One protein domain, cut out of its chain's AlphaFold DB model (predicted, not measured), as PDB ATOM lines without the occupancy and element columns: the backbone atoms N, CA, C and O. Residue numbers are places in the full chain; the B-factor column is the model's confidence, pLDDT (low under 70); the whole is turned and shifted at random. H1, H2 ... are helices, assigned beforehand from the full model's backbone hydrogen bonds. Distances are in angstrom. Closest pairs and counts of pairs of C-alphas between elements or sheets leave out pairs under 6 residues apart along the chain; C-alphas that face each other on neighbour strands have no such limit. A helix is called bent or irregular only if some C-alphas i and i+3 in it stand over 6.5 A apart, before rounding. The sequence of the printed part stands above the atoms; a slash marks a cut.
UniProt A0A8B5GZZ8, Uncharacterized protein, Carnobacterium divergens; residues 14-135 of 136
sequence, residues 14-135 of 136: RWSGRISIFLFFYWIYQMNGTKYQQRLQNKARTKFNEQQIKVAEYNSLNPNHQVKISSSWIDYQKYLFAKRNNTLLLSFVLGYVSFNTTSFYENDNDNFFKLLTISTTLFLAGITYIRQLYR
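AT A GLANCE: This is residues 14 to 135 of the 136 residues of an uncharacterized protein of Carnobacterium divergens (UniProt A0A8B5GZZ8). Three helices, H1, H4 and H5, stand side by side in a loose row with H4 in the middle, and the longest helix, H2, turns away from the end of H1 as a long arm, making an open V with it. The short H3 packs on residues 40 to 48 of H2 and leads nearly in line into H4, while residues 60 to 65, of which 60 and 61 belong to H2, stick out at the far end of the arm. The printed part has 122 residues with five named helices, H1 to H5 in order along the chain, and no named strand; its class is all helix. The whole is extended, with a radius of gyration of the C-alphas of 21.0 A, and spans 69 by 33 by 18 A.

HOW THE PARTS SIT: H1, residues 14 to 32, and H2, residues 34 to 61, only just touch, and only at the corner by their tight link, with 3 pairs of C-alphas within 8 A. The closest are those of Gln 30 and Tyr 36, 6.0 A apart, and the lines stand at 78 degrees, about perpendicular. Residues 40 to 48 of H2 touch H3, residues 73 to 82, at a steep tilt of 47 degrees, opposite ways; the closest C-alphas, of Ala 44 and Gln 77, are 5.4 A apart. H3 and H4, residues 84 to 100, meet only through their link. H4 touches H1 with 34 pairs of C-alphas within 8 A, at a shallow tilt of 26 degrees, opposite ways; the closest are Ser 20 and Ser 91, 4.1 A. H4 and H5, residues 109 to 133, form a helical hairpin at a shallow tilt of 12 degrees, opposite ways. There residues 93 to 100 touch residues 114 to 122, and the closest C-alphas, of Val 97 and Ile 118, are 6.8 A apart. Two of three tilted pairs that touch are shallow, and the helix packing is only just mostly aligned. H1 and H5 are apart, as are H2 and H5. Each O i to N i+4 pair is within hydrogen-bond range in H2, H3 and H5; in H1 it is 14 of 15 and in H4 12 of 13.

IN THESE COORDINATES: H1 begins at C-alpha 14 (33.428, 50.040, 80.064) and is 29.2 A long; it is irregular, with C-alphas 14 and 17 7.2 A apart. H2 is 40.9 A long and ends at C-alpha 61 (-1.527, 14.023, 53.498). H3 has 10 residues, H4 is 25.2 A long, and H5 is 36.2 A long, ending at C-alpha 133 (18.312, 23.644, 73.992).

THE WHOLE: The two C-alphas farthest apart, of Pro 63 and Asp 108, are 69.5 A apart. The printed part has no cut. The link from H2 to H3, 11 residues, is long. Residues 105 to 110 stand free, as do residues 60 to 65. The mean pLDDT of the printed part is 80.3; residues 100 to 120 and 125 to 135 are under 70.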
ATOM      1  N   ARG A  14      34.277  48.840  80.038       79.94
ATOM      2  CA  ARG A  14      33.428  50.040  80.064       79.94
ATOM      3  C   ARG A  14      31.928  49.734  80.062       79.94
ATOM      4  O   ARG A  14      31.141  50.524  80.594       79.94
ATOM      5  N   TRP A  15      31.517  48.639  79.422       83.62
ATOM      6  CA  TRP A  15      30.103  48.358  79.159       83.62
ATOM      7  C   TRP A  15      29.530  47.180  79.946       83.62
ATOM      8  O   TRP A  15      28.332  47.206  80.224       83.62
ATOM      9  N   SER A  16      30.328  46.185  80.344       81.81
ATOM     10  CA  SER A  16      29.827  44.965  81.004       81.81
ATOM     11  C   SER A  16      29.016  45.264  82.266       81.81
ATOM     12  O   SER A  16      27.891  44.778  82.379       81.81
ATOM     13  N   GLY A  17      29.496  46.145  83.148       81.19
ATOM     14  CA  GLY A  17      28.759  46.552  84.349       81.19
ATOM     15  C   GLY A  17      27.442  47.268  84.032       81.19
ATOM     16  O   GLY A  17      26.393  46.940  84.586       81.19
ATOM     17  N   ARG A  18      27.451  48.199  83.068       86.44
ATOM     18  CA  ARG A  18      26.241  48.934  82.645       86.44
ATOM     19  C   ARG A  18      25.200  48.003  82.023       86.44
ATOM     20  O   ARG A  18      24.016  48.104  82.339       86.44
ATOM     21  N   ILE A  19      25.641  47.085  81.162       87.94
ATOM     22  CA  ILE A  19      24.778  46.087  80.521       87.94
ATOM     23  C   ILE A  19      24.245  45.103  81.569       87.94
ATOM     24  O   ILE A  19      23.062  44.774  81.534       87.94
ATOM     25  N   SER A  20      25.072  44.677  82.526       88.19
ATOM     26  CA  SER A  20      24.662  43.810  83.635       88.19
ATOM     27  C   SER A  20      23.518  44.424  84.445       88.19
ATOM     28  O   SER A  20      22.482  43.776  84.617       88.19
ATOM     29  N   ILE A  21      23.656  45.690  84.854       89.00
ATOM     30  CA  ILE A  21      22.625  46.432  85.596       89.00
ATOM     31  C   ILE A  21      21.347  46.570  84.760       89.00
ATOM     32  O   ILE A  21      20.251  46.285  85.245       89.00
ATOM     33  N   PHE A  22      21.472  46.957  83.488       93.44
ATOM     34  CA  PHE A  22      20.324  47.063  82.587       93.44
ATOM     35  C   PHE A  22      19.573  45.730  82.450       93.44
ATOM     36  O   PHE A  22      18.350  45.692  82.587       93.44
ATOM     37  N   LEU A  23      20.294  44.625  82.228       90.38
ATOM     38  CA  LEU A  23      19.709  43.289  82.114       90.38
ATOM     39  C   LEU A  23      19.051  42.830  83.418       90.38
ATOM     40  O   LEU A  23      18.012  42.175  83.362       90.38
ATOM     41  N   PHE A  24      19.606  43.198  84.574       90.00
ATOM     42  CA  PHE A  24      19.013  42.895  85.874       90.00
ATOM     43  C   PHE A  24      17.646  43.568  86.040       90.00
ATOM     44  O   PHE A  24      16.647  42.902  86.316       90.00
ATOM     45  N   PHE A  25      17.564  44.879  85.790       92.69
ATOM     46  CA  PHE A  25      16.292  45.604  85.852       92.69
ATOM     47  C   PHE A  25      15.304  45.129  84.786       92.69
ATOM     48  O   PHE A  25      14.107  45.000  85.055       92.69
ATOM     49  N   TYR A  26      15.796  44.803  83.592       91.50
ATOM     50  CA  TYR A  26      14.977  44.204  82.549       91.50
ATOM     51  C   TYR A  26      14.417  42.841  82.983       91.50
ATOM     52  O   TYR A  26      13.238  42.570  82.764       91.50
ATOM     53  N   TRP A  27      15.203  42.004  83.664       92.00
ATOM     54  CA  TRP A  27      14.732  40.738  84.230       92.00
ATOM     55  C   TRP A  27      13.668  40.940  85.321       92.00
ATOM     56  O   TRP A  27      12.641  40.258  85.294       92.00
ATOM     57  N   ILE A  28      13.840  41.917  86.222       89.69
ATOM     58  CA  ILE A  28      12.811  42.274  87.219       89.69
ATOM     59  C   ILE A  28      11.499  42.647  86.518       89.69
ATOM     60  O   ILE A  28      10.426  42.153  86.873       89.69
ATOM     61  N   TYR A  29      11.583  43.473  85.472       89.62
ATOM     62  CA  TYR A  29      10.425  43.827  84.657       89.62
ATOM     63  C   TYR A  29       9.784  42.594  83.993       89.62
ATOM     64  O   TYR A  29       8.559  42.475  83.971       89.62
ATOM     65  N   GLN A  30      10.578  41.641  83.497       86.81
ATOM     66  CA  GLN A  30      10.075  40.384  82.923       86.81
ATOM     67  C   GLN A  30       9.380  39.472  83.952       86.81
ATOM     68  O   GLN A  30       8.488  38.696  83.584       86.81
ATOM     69  N   MET A  31       9.777  39.524  85.226       84.38
ATOM     70  CA  MET A  31       9.139  38.750  86.295       84.38
ATOM     71  C   MET A  31       7.787  39.344  86.695       84.38
ATOM     72  O   MET A  31       6.786  38.621  86.711       84.38
ATOM     73  N   ASN A  32       7.749  40.657  86.927       85.44
ATOM     74  CA  ASN A  32       6.595  41.341  87.523       85.44
ATOM     75  C   ASN A  32       5.633  41.951  86.488       85.44
ATOM     76  O   ASN A  32       4.503  42.310  86.812       85.44
ATOM     77  N   GLY A  33       6.058  42.086  85.232       86.81
ATOM     78  CA  GLY A  33       5.283  42.743  84.188       86.81
ATOM     79  C   GLY A  33       4.119  41.892  83.682       86.81
ATOM     80  O   GLY A  33       4.314  40.977  82.881       86.81
ATOM     81  N   THR A  34       2.889  42.259  84.038       87.81
ATOM     82  CA  THR A  34       1.656  41.622  83.533       87.81
ATOM     83  C   THR A  34       1.567  41.653  82.004       87.81
ATOM     84  O   THR A  34       1.271  40.639  81.375       87.81
ATOM     85  N   LYS A  35       1.932  42.783  81.382       89.50
ATOM     86  CA  LYS A  35       2.011  42.928  79.916       89.50
ATOM     87  C   LYS A  35       2.994  41.940  79.285       89.50
ATOM     88  O   LYS A  35       2.729  41.385  78.220       89.50
ATOM     89  N   TYR A  36       4.133  41.709  79.938       87.75
ATOM     90  CA  TYR A  36       5.134  40.764  79.455       87.75
ATOM     91  C   TYR A  36       4.625  39.320  79.571       87.75
ATOM     92  O   TYR A  36       4.727  38.557  78.611       87.75
ATOM     93  N   GLN A  37       3.987  38.971  80.691       88.12
ATOM     94  CA  GLN A  37       3.355  37.662  80.879       88.12
ATOM     95  C   GLN A  37       2.260  37.392  79.833       88.12
ATOM     96  O   GLN A  37       2.259  36.327  79.214       88.12
ATOM     97  N   GLN A  38       1.387  38.368  79.561       91.81
ATOM     98  CA  GLN A  38       0.367  38.277  78.506       91.81
ATOM     99  C   GLN A  38       0.991  38.100  77.120       91.81
ATOM    100  O   GLN A  38       0.553  37.259  76.336       91.81
ATOM    101  N   ARG A  39       2.067  38.837  76.816       91.56
ATOM    102  CA  ARG A  39       2.794  38.680  75.550       91.56
ATOM    103  C   ARG A  39       3.358  37.266  75.392       91.56
ATOM    104  O   ARG A  39       3.289  36.715  74.296       91.56
ATOM    105  N   LEU A  40       3.894  36.671  76.461       90.12
ATOM    106  CA  LEU A  40       4.384  35.289  76.437       90.12
ATOM    107  C   LEU A  40       3.250  34.273  76.255       90.12
ATOM    108  O   LEU A  40       3.418  33.329  75.488       90.12
ATOM    109  N   GLN A  41       2.100  34.481  76.899       92.56
ATOM    110  CA  GLN A  41       0.916  33.635  76.714       92.56
ATOM    111  C   GLN A  41       0.404  33.684  75.272       92.56
ATOM    112  O   GLN A  41       0.205  32.638  74.659       92.56
ATOM    113  N   ASN A  42       0.258  34.884  74.707       93.19
ATOM    114  CA  ASN A  42      -0.170  35.052  73.319       93.19
ATOM    115  C   ASN A  42       0.820  34.384  72.365       93.19
ATOM    116  O   ASN A  42       0.418  33.601  71.514       93.19
ATOM    117  N   LYS A  43       2.125  34.596  72.578       92.94
ATOM    118  CA  LYS A  43       3.176  33.939  71.795       92.94
ATOM    119  C   LYS A  43       3.100  32.411  71.880       92.94
ATOM    120  O   LYS A  43       3.323  31.744  70.872       92.94
ATOM    121  N   ALA A  44       2.801  31.860  73.056       92.31
ATOM    122  CA  ALA A  44       2.664  30.420  73.242       92.31
ATOM    123  C   ALA A  44       1.443  29.851  72.517       92.31
ATOM    124  O   ALA A  44       1.563  28.846  71.821       92.31
ATOM    125  N   ARG A  45       0.296  30.527  72.618       93.88
ATOM    126  CA  ARG A  45      -0.933  30.138  71.917       93.88
ATOM    127  C   ARG A  45      -0.763  30.188  70.405       93.88
ATOM    128  O   ARG A  45      -1.095  29.219  69.737       93.88
ATOM    129  N   THR A  46      -0.199  31.272  69.873       93.62
ATOM    130  CA  THR A  46       0.039  31.413  68.430       93.62
ATOM    131  C   THR A  46       0.906  30.274  67.904       93.62
ATOM    132  O   THR A  46       0.508  29.595  66.964       93.62
ATOM    133  N   LYS A  47       2.034  29.982  68.562       90.62
ATOM    134  CA  LYS A  47       2.913  28.885  68.138       90.62
ATOM    135  C   LYS A  47       2.277  27.506  68.252       90.62
ATOM    136  O   LYS A  47       2.506  26.662  67.393       90.62
ATOM    137  N   PHE A  48       1.502  27.267  69.304       92.88
ATOM    138  CA  PHE A  48       0.790  26.005  69.455       92.88
ATOM    139  C   PHE A  48      -0.253  25.816  68.346       92.88
ATOM    140  O   PHE A  48      -0.319  24.748  67.745       92.88
ATOM    141  N   ASN A  49      -1.004  26.866  68.007       92.88
ATOM    142  CA  ASN A  49      -1.972  26.828  66.913       92.88
ATOM    143  C   ASN A  49      -1.286  26.600  65.556       92.88
ATOM    144  O   ASN A  49      -1.746  25.779  64.770       92.88
ATOM    145  N   GLU A  50      -0.151  27.259  65.297       92.88
ATOM    146  CA  GLU A  50       0.665  27.010  64.097       92.88
ATOM    147  C   GLU A  50       1.116  25.543  64.004       92.88
ATOM    148  O   GLU A  50       1.100  24.952  62.927       92.88
ATOM    149  N   GLN A  51       1.510  24.934  65.125       90.31
ATOM    150  CA  GLN A  51       1.870  23.515  65.161       90.31
ATOM    151  C   GLN A  51       0.660  22.608  64.931       90.31
ATOM    152  O   GLN A  51       0.781  21.620  64.213       90.31
ATOM    153  N   GLN A  52      -0.504  22.937  65.497       92.38
ATOM    154  CA  GLN A  52      -1.736  22.182  65.259       92.38
ATOM    155  C   GLN A  52      -2.123  22.179  63.782       92.38
ATOM    156  O   GLN A  52      -2.462  21.121  63.257       92.38
ATOM    157  N   ILE A  53      -2.015  23.327  63.111       92.88
ATOM    158  CA  ILE A  53      -2.270  23.442  61.671       92.88
ATOM    159  C   ILE A  53      -1.313  22.530  60.895       92.88
ATOM    160  O   ILE A  53      -1.764  21.712  60.102       92.88
ATOM    161  N   LYS A  54      -0.010  22.568  61.205       92.25
ATOM    162  CA  LYS A  54       0.989  21.700  60.556       92.25
ATOM    163  C   LYS A  54       0.720  20.210  60.761       92.25
ATOM    164  O   LYS A  54       0.928  19.417  59.851       92.25
ATOM    165  N   VAL A  55       0.271  19.813  61.951       92.50
ATOM    166  CA  VAL A  55      -0.076  18.412  62.229       92.50
ATOM    167  C   VAL A  55      -1.347  18.002  61.488       92.50
ATOM    168  O   VAL A  55      -1.402  16.899  60.954       92.50
ATOM    169  N   ALA A  56      -2.343  18.884  61.402       92.44
ATOM    170  CA  ALA A  56      -3.544  18.637  60.612       92.44
ATOM    171  C   ALA A  56      -3.223  18.486  59.114       92.44
ATOM    172  O   ALA A  56      -3.712  17.550  58.487       92.44
ATOM    173  N   GLU A  57      -2.361  19.345  58.566       93.88
ATOM    174  CA  GLU A  57      -1.860  19.249  57.188       93.88
ATOM    175  C   GLU A  57      -1.065  17.958  56.951       93.88
ATOM    176  O   GLU A  57      -1.259  17.270  55.954       93.88
ATOM    177  N   TYR A  58      -0.196  17.575  57.886       93.31
ATOM    178  CA  TYR A  58       0.543  16.319  57.777       93.31
ATOM    179  C   TYR A  58      -0.394  15.101  57.792       93.31
ATOM    180  O   TYR A  58      -0.234  14.190  56.978       93.31
ATOM    181  N   ASN A  59      -1.387  15.095  58.684       94.38
ATOM    182  CA  ASN A  59      -2.339  13.992  58.820       94.38
ATOM    183  C   ASN A  59      -3.292  13.886  57.623       94.38
ATOM    184  O   ASN A  59      -3.683  12.775  57.273       94.38
ATOM    185  N   SER A  60      -3.656  15.005  56.987       93.44
ATOM    186  CA  SER A  60      -4.479  14.980  55.771       93.44
ATOM    187  C   SER A  60      -3.722  14.380  54.584       93.44
ATOM    188  O   SER A  60      -4.314  13.661  53.782       93.44
ATOM    189  N   LEU A  61      -2.407  14.611  54.510       94.62
ATOM    190  CA  LEU A  61      -1.527  14.023  53.498       94.62
ATOM    191  C   LEU A  61      -1.154  12.560  53.801       94.62
ATOM    192  O   LEU A  61      -0.859  11.806  52.879       94.62
ATOM    193  N   ASN A  62      -1.173  12.146  55.074       92.75
ATOM    194  CA  ASN A  62      -0.715  10.827  55.527       92.75
ATOM    195  C   ASN A  62      -1.778  10.108  56.380       92.75
ATOM    196  O   ASN A  62      -1.571   9.893  57.579       92.75
ATOM    197  N   PRO A  63      -2.903   9.672  55.783       87.88
ATOM    198  CA  PRO A  63      -4.027   9.103  56.527       87.88
ATOM    199  C   PRO A  63      -3.672   7.835  57.321       87.88
ATOM    200  O   PRO A  63      -4.280   7.578  58.357       87.88
ATOM    201  N   ASN A  64      -2.661   7.079  56.880       93.69
ATOM    202  CA  ASN A  64      -2.230   5.833  57.524       93.69
ATOM    203  C   ASN A  64      -1.175   6.030  58.632       93.69
ATOM    204  O   ASN A  64      -0.869   5.082  59.346       93.69
ATOM    205  N   HIS A  65      -0.610   7.234  58.782       88.69
ATOM    206  CA  HIS A  65       0.451   7.536  59.753       88.69
ATOM    207  C   HIS A  65       0.136   8.830  60.503       88.69
ATOM    208  O   HIS A  65       0.887   9.799  60.430       88.69
ATOM    209  N   GLN A  66      -0.996   8.867  61.206       87.75
ATOM    210  CA  GLN A  66      -1.418  10.068  61.920       87.75
ATOM    211  C   GLN A  66      -0.536  10.348  63.139       87.75
ATOM    212  O   GLN A  66      -0.224   9.461  63.933       87.75
ATOM    213  N   VAL A  67      -0.181  11.617  63.314       90.12
ATOM    214  CA  VAL A  67       0.610  12.118  64.439       90.12
ATOM    215  C   VAL A  67      -0.258  13.049  65.284       90.12
ATOM    216  O   VAL A  67      -1.138  13.747  64.779       90.12
ATOM    217  N   LYS A  68      -0.015  13.073  66.598       89.31
ATOM    218  CA  LYS A  68      -0.683  13.975  67.542       89.31
ATOM    219  C   LYS A  68       0.349  14.736  68.365       89.31
ATOM    220  O   LYS A  68       1.349  14.173  68.797       89.31
ATOM    221  N   ILE A  69       0.065  16.009  68.626       87.38
ATOM    222  CA  ILE A  69       0.863  16.826  69.543       87.38
ATOM    223  C   ILE A  69       0.624  16.335  70.975       87.38
ATOM    224  O   ILE A  69      -0.514  16.309  71.444       87.38
ATOM    225  N   SER A  70       1.698  15.950  71.663       88.06
ATOM    226  CA  SER A  70       1.669  15.505  73.062       88.06
ATOM    227  C   SER A  70       1.729  16.664  74.065       88.06
ATOM    228  O   SER A  70       1.220  16.541  75.174       88.06
ATOM    229  N   SER A  71       2.327  17.791  73.679       86.19
ATOM    230  CA  SER A  71       2.510  18.977  74.521       86.19
ATOM    231  C   SER A  71       1.329  19.943  74.453       86.19
ATOM    232  O   SER A  71       0.771  20.166  73.380       86.19
ATOM    233  N   SER A  72       0.999  20.604  75.562       90.12
ATOM    234  CA  SER A  72       0.003  21.681  75.586       90.12
ATOM    235  C   SER A  72       0.633  23.062  75.355       90.12
ATOM    236  O   SER A  72       1.833  23.270  75.556       90.12
ATOM    237  N   TRP A  73      -0.184  24.067  75.016       90.31
ATOM    238  CA  TRP A  73       0.283  25.463  74.954       90.31
ATOM    239  C   TRP A  73       0.806  25.973  76.312       90.31
ATOM    240  O   TRP A  73       1.650  26.870  76.350       90.31
ATOM    241  N   ILE A  74       0.335  25.388  77.421       90.94
ATOM    242  CA  ILE A  74       0.783  25.708  78.782       90.94
ATOM    243  C   ILE A  74       2.232  25.253  78.976       90.94
ATOM    244  O   ILE A  74       3.016  25.960  79.606       90.94
ATOM    245  N   ASP A  75       2.622  24.115  78.405       87.38
ATOM    246  CA  ASP A  75       3.999  23.621  78.491       87.38
ATOM    247  C   ASP A  75       4.950  24.534  77.713       87.38
ATOM    248  O   ASP A  75       6.004  24.926  78.219       87.38
ATOM    249  N   TYR A  76       4.510  25.014  76.547       86.00
ATOM    250  CA  TYR A  76       5.249  26.025  75.794       86.00
ATOM    251  C   TYR A  76       5.357  27.358  76.549       86.00
ATOM    252  O   TYR A  76       6.402  28.015  76.539       86.00
ATOM    253  N   GLN A  77       4.297  27.763  77.252       89.25
ATOM    254  CA  GLN A  77       4.345  28.925  78.132       89.25
ATOM    255  C   GLN A  77       5.370  28.714  79.255       89.25
ATOM    256  O   GLN A  77       6.223  29.578  79.448       89.25
ATOM    257  N   LYS A  78       5.338  27.584  79.972       86.69
ATOM    258  CA  LYS A  78       6.308  27.271  81.039       86.69
ATOM    259  C   LYS A  78       7.747  27.354  80.529       86.69
ATOM    260  O   LYS A  78       8.583  27.990  81.167       86.69
ATOM    261  N   TYR A  79       8.008  26.805  79.347       86.38
ATOM    262  CA  TYR A  79       9.303  26.906  78.680       86.38
ATOM    263  C   TYR A  79       9.729  28.359  78.418       86.38
ATOM    264  O   TYR A  79      10.833  28.775  78.780       86.38
ATOM    265  N   LEU A  80       8.845  29.177  77.837       86.00
ATOM    266  CA  LEU A  80       9.128  30.595  77.603       86.00
ATOM    267  C   LEU A  80       9.382  31.366  78.907       86.00
ATOM    268  O   LEU A  80      10.230  32.258  78.943       86.00
ATOM    269  N   PHE A  81       8.675  31.014  79.982       85.25
ATOM    270  CA  PHE A  81       8.880  31.591  81.307       85.25
ATOM    271  C   PHE A  81      10.231  31.180  81.908       85.25
ATOM    272  O   PHE A  81      10.885  32.021  82.529       85.25
ATOM    273  N   ALA A  82      10.678  29.940  81.692       82.88
ATOM    274  CA  ALA A  82      11.988  29.463  82.134       82.88
ATOM    275  C   ALA A  82      13.136  30.216  81.442       82.88
ATOM    276  O   ALA A  82      14.122  30.572  82.087       82.88
ATOM    277  N   LYS A  83      12.976  30.574  80.159       82.06
ATOM    278  CA  LYS A  83      13.977  31.354  79.406       82.06
ATOM    279  C   LYS A  83      14.270  32.738  79.978       82.06
ATOM    280  O   LYS A  83      15.328  33.286  79.683       82.06
ATOM    281  N   ARG A  84      13.387  33.304  80.806       82.50
ATOM    282  CA  ARG A  84      13.631  34.596  81.478       82.50
ATOM    283  C   ARG A  84      14.880  34.541  82.357       82.50
ATOM    284  O   ARG A  84      15.606  35.524  82.444       82.50
ATOM    285  N   ASN A  85      15.185  33.379  82.933       82.44
ATOM    286  CA  ASN A  85      16.367  33.191  83.774       82.44
ATOM    287  C   ASN A  85      17.683  33.327  82.994       82.44
ATOM    288  O   ASN A  85      18.707  33.626  83.596       82.44
ATOM    289  N   ASN A  86      17.662  33.209  81.662       83.75
ATOM    290  CA  ASN A  86      18.844  33.468  80.837       83.75
ATOM    291  C   ASN A  86      19.254  34.945  80.888       83.75
ATOM    292  O   ASN A  86      20.443  35.247  80.900       83.75
ATOM    293  N   THR A  87      18.285  35.865  80.966       82.62
ATOM    294  CA  THR A  87      18.544  37.303  81.145       82.62
ATOM    295  C   THR A  87      19.268  37.562  82.470       82.62
ATOM    296  O   THR A  87      20.228  38.329  82.511       82.62
ATOM    297  N   LEU A  88      18.836  36.887  83.541       85.06
ATOM    298  CA  LEU A  88      19.462  36.980  84.862       85.06
ATOM    299  C   LEU A  88      20.873  36.384  84.859       85.06
ATOM    300  O   LEU A  88      21.804  37.007  85.357       85.06
ATOM    301  N   LEU A  89      21.042  35.208  84.252       83.38
ATOM    302  CA  LEU A  89      22.347  34.566  84.118       83.38
ATOM    303  C   LEU A  89      23.332  35.471  83.368       83.38
ATOM    304  O   LEU A  89      24.447  35.673  83.835       83.38
ATOM    305  N   LEU A  90      22.908  36.068  82.249       82.62
ATOM    306  CA  LEU A  90      23.720  37.022  81.490       82.62
ATOM    307  C   LEU A  90      24.072  38.266  82.310       82.62
ATOM    308  O   LEU A  90      25.206  38.735  82.242       82.62
ATOM    309  N   SER A  91      23.126  38.781  83.099       84.44
ATOM    310  CA  SER A  91      23.385  39.889  84.018       84.44
ATOM    311  C   SER A  91      24.478  39.532  85.028       84.44
ATOM    312  O   SER A  91      25.449  40.279  85.150       84.44
ATOM    313  N   PHE A  92      24.392  38.375  85.687       81.06
ATOM    314  CA  PHE A  92      25.412  37.939  86.643       81.06
ATOM    315  C   PHE A  92      26.765  37.683  85.997       81.06
ATOM    316  O   PHE A  92      27.779  38.125  86.521       81.06
ATOM    317  N   VAL A  93      26.785  37.031  84.837       82.19
ATOM    318  CA  VAL A  93      28.011  36.793  84.075       82.19
ATOM    319  C   VAL A  93      28.696  38.113  83.720       82.19
ATOM    320  O   VAL A  93      29.889  38.263  83.960       82.19
ATOM    321  N   LEU A  94      27.959  39.094  83.197       80.69
ATOM    322  CA  LEU A  94      28.528  40.397  82.844       80.69
ATOM    323  C   LEU A  94      28.923  41.220  84.072       80.69
ATOM    324  O   LEU A  94      29.907  41.950  84.016       80.69
ATOM    325  N   GLY A  95      28.194  41.081  85.181       79.81
ATOM    326  CA  GLY A  95      28.563  41.690  86.456       79.81
ATOM    327  C   GLY A  95      29.882  41.117  86.960       79.81
ATOM    328  O   GLY A  95      30.804  41.860  87.274       79.81
ATOM    329  N   TYR A  96      30.013  39.791  86.938       75.94
ATOM    330  CA  TYR A  96      31.237  39.095  87.311       75.94
ATOM    331  C   TYR A  96      32.416  39.482  86.412       75.94
ATOM    332  O   TYR A  96      33.490  39.786  86.922       75.94
ATOM    333  N   VAL A  97      32.213  39.560  85.093       74.62
ATOM    334  CA  VAL A  97      33.228  40.075  84.161       74.62
ATOM    335  C   VAL A  97      33.629  41.503  84.537       74.62
ATOM    336  O   VAL A  97      34.815  41.760  84.681       74.62
ATOM    337  N   SER A  98      32.671  42.400  84.790       77.56
ATOM    338  CA  SER A  98      32.945  43.792  85.178       77.56
ATOM    339  C   SER A  98      33.760  43.925  86.466       77.56
ATOM    340  O   SER A  98      34.534  44.868  86.592       77.56
ATOM    341  N   PHE A  99      33.579  43.019  87.430       70.56
ATOM    342  CA  PHE A  99      34.344  43.019  88.683       70.56
ATOM    343  C   PHE A  99      35.761  42.456  88.531       70.56
ATOM    344  O   PHE A  99      36.606  42.711  89.381       70.56
ATOM    345  N   ASN A 100      36.024  41.701  87.463       67.62
ATOM    346  CA  ASN A 100      37.298  41.018  87.236       67.62
ATOM    347  C   ASN A 100      37.994  41.466  85.931       67.62
ATOM    348  O   ASN A 100      38.940  40.828  85.467       67.62
ATOM    349  N   THR A 101      37.560  42.559  85.302       66.25
ATOM    350  CA  THR A 101      38.274  43.155  84.159       66.25
ATOM    351  C   THR A 101      39.532  43.905  84.589       66.25
ATOM    352  O   THR A 101      40.513  43.897  83.853       66.25
ATOM    353  N   THR A 102      39.554  44.474  85.797       58.25
ATOM    354  CA  THR A 102      40.732  45.152  86.369       58.25
ATOM    355  C   THR A 102      41.904  44.196  86.596       58.25
ATOM    356  O   THR A 102      43.047  44.560  86.340       58.25
ATOM    357  N   SER A 103      41.624  42.935  86.941       54.66
ATOM    358  CA  SER A 103      42.637  41.883  87.076       54.66
ATOM    359  C   SER A 103      43.397  41.565  85.781       54.66
ATOM    360  O   SER A 103      44.457  40.958  85.836       54.66
ATOM    361  N   PHE A 104      42.918  41.983  84.606       55.44
ATOM    362  CA  PHE A 104      43.647  41.760  83.352       55.44
ATOM    363  C   PHE A 104      44.909  42.637  83.225       55.44
ATOM    364  O   PHE A 104      45.847  42.256  82.528       55.44
ATOM    365  N   TYR A 105      44.950  43.800  83.886       57.41
ATOM    366  CA  TYR A 105      46.081  44.738  83.809       57.41
ATOM    367  C   TYR A 105      47.120  44.537  84.922       57.41
ATOM    368  O   TYR A 105      48.214  45.094  84.851       57.41
ATOM    369  N   GLU A 106      46.800  43.726  85.928       55.91
ATOM    370  CA  GLU A 106      47.667  43.412  87.061       55.91
ATOM    371  C   GLU A 106      48.214  41.987  86.902       55.91
ATOM    372  O   GLU A 106      47.470  41.007  86.981       55.91
ATOM    373  N   ASN A 107      49.519  41.867  86.652       49.56
ATOM    374  CA  ASN A 107      50.188  40.588  86.418       49.56
ATOM    375  C   ASN A 107      50.477  39.878  87.752       49.56
ATOM    376  O   ASN A 107      51.611  39.876  88.227       49.56
ATOM    377  N   ASP A 108      49.432  39.323  88.366       61.19
ATOM    378  CA  ASP A 108      49.515  38.536  89.598       61.19
ATOM    379  C   ASP A 108      48.846  37.162  89.410       61.19
ATOM    380  O   ASP A 108      47.868  37.028  88.666       61.19
ATOM    381  N   ASN A 109      49.358  36.119  90.067       55.84
ATOM    382  CA  ASN A 109      48.862  34.742  89.899       55.84
ATOM    383  C   ASN A 109      47.369  34.618  90.254       55.84
ATOM    384  O   ASN A 109      46.633  33.871  89.603       55.84
ATOM    385  N   ASP A 110      46.890  35.406  91.218       57.16
ATOM    386  CA  ASP A 110      45.473  35.480  91.596       57.16
ATOM    387  C   ASP A 110      44.573  35.951  90.445       57.16
ATOM    388  O   ASP A 110      43.422  35.524  90.308       57.16
ATOM    389  N   ASN A 111      45.100  36.801  89.572       58.84
ATOM    390  CA  ASN A 111      44.358  37.362  88.455       58.84
ATOM    391  C   ASN A 111      44.240  36.383  87.280       58.84
ATOM    392  O   ASN A 111      43.203  36.355  86.610       58.84
ATOM    393  N   PHE A 112      45.226  35.498  87.099       57.50
ATOM    394  CA  PHE A 112      45.117  34.352  86.193       57.50
ATOM    395  C   PHE A 112      43.997  33.396  86.631       57.50
ATOM    396  O   PHE A 112      43.166  33.009  85.807       57.50
ATOM    397  N   PHE A 113      43.906  33.066  87.924       60.72
ATOM    398  CA  PHE A 113      42.839  32.198  88.440       60.72
ATOM    399  C   PHE A 113      41.452  32.840  88.342       60.72
ATOM    400  O   PHE A 113      40.485  32.146  88.007       60.72
ATOM    401  N   LYS A 114      41.334  34.158  88.545       62.25
ATOM    402  CA  LYS A 114      40.087  34.897  88.283       62.25
ATOM    403  C   LYS A 114      39.688  34.810  86.807       62.25
ATOM    404  O   LYS A 114      38.562  34.417  86.513       62.25
ATOM    405  N   LEU A 115      40.604  35.073  85.873       62.50
ATOM    406  CA  LEU A 115      40.358  34.954  84.426       62.50
ATOM    407  C   LEU A 115      39.995  33.533  83.985       62.50
ATOM    408  O   LEU A 115      39.072  33.351  83.183       62.50
ATOM    409  N   LEU A 116      40.674  32.523  84.529       67.38
ATOM    410  CA  LEU A 116      40.355  31.116  84.302       67.38
ATOM    411  C   LEU A 116      38.944  30.802  84.816       67.38
ATOM    412  O   LEU A 116      38.156  30.173  84.112       67.38
ATOM    413  N   THR A 117      38.584  31.295  86.002       68.44
ATOM    414  CA  THR A 117      37.262  31.087  86.609       68.44
ATOM    415  C   THR A 117      36.161  31.772  85.800       68.44
ATOM    416  O   THR A 117      35.145  31.139  85.514       68.44
ATOM    417  N   ILE A 118      36.372  33.008  85.334       65.06
ATOM    418  CA  ILE A 118      35.475  33.708  84.393       65.06
ATOM    419  C   ILE A 118      35.271  32.887  83.126       65.06
ATOM    420  O   ILE A 118      34.134  32.619  82.740       65.06
ATOM    421  N   SER A 119      36.366  32.458  82.502       65.00
ATOM    422  CA  SER A 119      36.336  31.721  81.238       65.00
ATOM    423  C   SER A 119      35.626  30.376  81.394       65.00
ATOM    424  O   SER A 119      34.782  30.020  80.574       65.00
ATOM    425  N   THR A 120      35.888  29.667  82.492       69.62
ATOM    426  CA  THR A 120      35.263  28.373  82.802       69.62
ATOM    427  C   THR A 120      33.784  28.538  83.149       69.62
ATOM    428  O   THR A 120      32.960  27.737  82.716       69.62
ATOM    429  N   THR A 121      33.416  29.605  83.863       70.62
ATOM    430  CA  THR A 121      32.019  29.908  84.214       70.62
ATOM    431  C   THR A 121      31.212  30.278  82.975       70.62
ATOM    432  O   THR A 121      30.114  29.762  82.782       70.62
ATOM    433  N   LEU A 122      31.771  31.109  82.090       70.56
ATOM    434  CA  LEU A 122      31.193  31.432  80.784       70.56
ATOM    435  C   LEU A 122      31.025  30.184  79.914       70.56
ATOM    436  O   LEU A 122      29.970  29.984  79.313       70.56
ATOM    437  N   PHE A 123      32.044  29.328  79.883       72.12
ATOM    438  CA  PHE A 123      32.023  28.081  79.130       72.12
ATOM    439  C   PHE A 123      30.957  27.112  79.658       72.12
ATOM    440  O   PHE A 123      30.139  26.613  78.886       72.12
ATOM    441  N   LEU A 124      30.887  26.903  80.976       70.69
ATOM    442  CA  LEU A 124      29.883  26.050  81.620       70.69
ATOM    443  C   LEU A 124      28.465  26.615  81.493       70.69
ATOM    444  O   LEU A 124      27.527  25.853  81.254       70.69
ATOM    445  N   ALA A 125      28.291  27.933  81.607       68.31
ATOM    446  CA  ALA A 125      27.016  28.599  81.356       68.31
ATOM    447  C   ALA A 125      26.567  28.397  79.901       68.31
ATOM    448  O   ALA A 125      25.408  28.059  79.655       68.31
ATOM    449  N   GLY A 126      27.495  28.517  78.945       68.44
ATOM    450  CA  GLY A 126      27.262  28.222  77.533       68.44
ATOM    451  C   GLY A 126      26.862  26.766  77.290       68.44
ATOM    452  O   GLY A 126      25.847  26.509  76.646       68.44
ATOM    453  N   ILE A 127      27.591  25.803  77.867       69.75
ATOM    454  CA  ILE A 127      27.251  24.373  77.781       69.75
ATOM    455  C   ILE A 127      25.881  24.098  78.396       69.75
ATOM    456  O   ILE A 127      25.090  23.352  77.825       69.75
ATOM    457  N   THR A 128      25.575  24.695  79.545       68.88
ATOM    458  CA  THR A 128      24.288  24.506  80.225       68.88
ATOM    459  C   THR A 128      23.142  25.042  79.373       68.88
ATOM    460  O   THR A 128      22.133  24.358  79.214       68.88
ATOM    461  N   TYR A 129      23.325  26.213  78.758       66.94
ATOM    462  CA  TYR A 129      22.373  26.796  77.817       66.94
ATOM    463  C   TYR A 129      22.154  25.900  76.589       66.94
ATOM    464  O   TYR A 129      21.014  25.603  76.233       66.94
ATOM    465  N   ILE A 130      23.237  25.407  75.978       67.06
ATOM    466  CA  ILE A 130      23.189  24.477  74.840       67.06
ATOM    467  C   ILE A 130      22.474  23.181  75.241       67.06
ATOM    468  O   ILE A 130      21.561  22.734  74.556       67.06
ATOM    469  N   ARG A 131      22.816  22.594  76.390       61.78
ATOM    470  CA  ARG A 131      22.190  21.363  76.887       61.78
ATOM    471  C   ARG A 131      20.700  21.541  77.174       61.78
ATOM    472  O   ARG A 131      19.943  20.597  76.987       61.78
ATOM    473  N   GLN A 132      20.275  22.722  77.617       57.94
ATOM    474  CA  GLN A 132      18.857  23.061  77.759       57.94
ATOM    475  C   GLN A 132      18.139  23.160  76.409       57.94
ATOM    476  O   GLN A 132      16.955  22.857  76.342       57.94
ATOM    477  N   LEU A 133      18.845  23.566  75.352       58.19
ATOM    478  CA  LEU A 133      18.312  23.644  73.992       58.19
ATOM    479  C   LEU A 133      18.100  22.254  73.362       58.19
ATOM    480  O   LEU A 133      17.164  22.087  72.595       58.19
ATOM    481  N   TYR A 134      18.968  21.285  73.682       51.75
ATOM    482  CA  TYR A 134      18.979  19.927  73.104       51.75
ATOM    483  C   TYR A 134      18.354  18.843  74.006       51.75
ATOM    484  O   TYR A 134      18.468  17.656  73.710       51.75
ATOM    485  N   ARG A 135      17.748  19.218  75.141       44.81
ATOM    486  CA  ARG A 135      16.955  18.305  75.992       44.81
ATOM    487  C   ARG A 135      15.454  18.319  75.663       44.81
ATOM    488  O   ARG A 135      14.687  17.689  76.387       44.81
TER     489      ARG A 135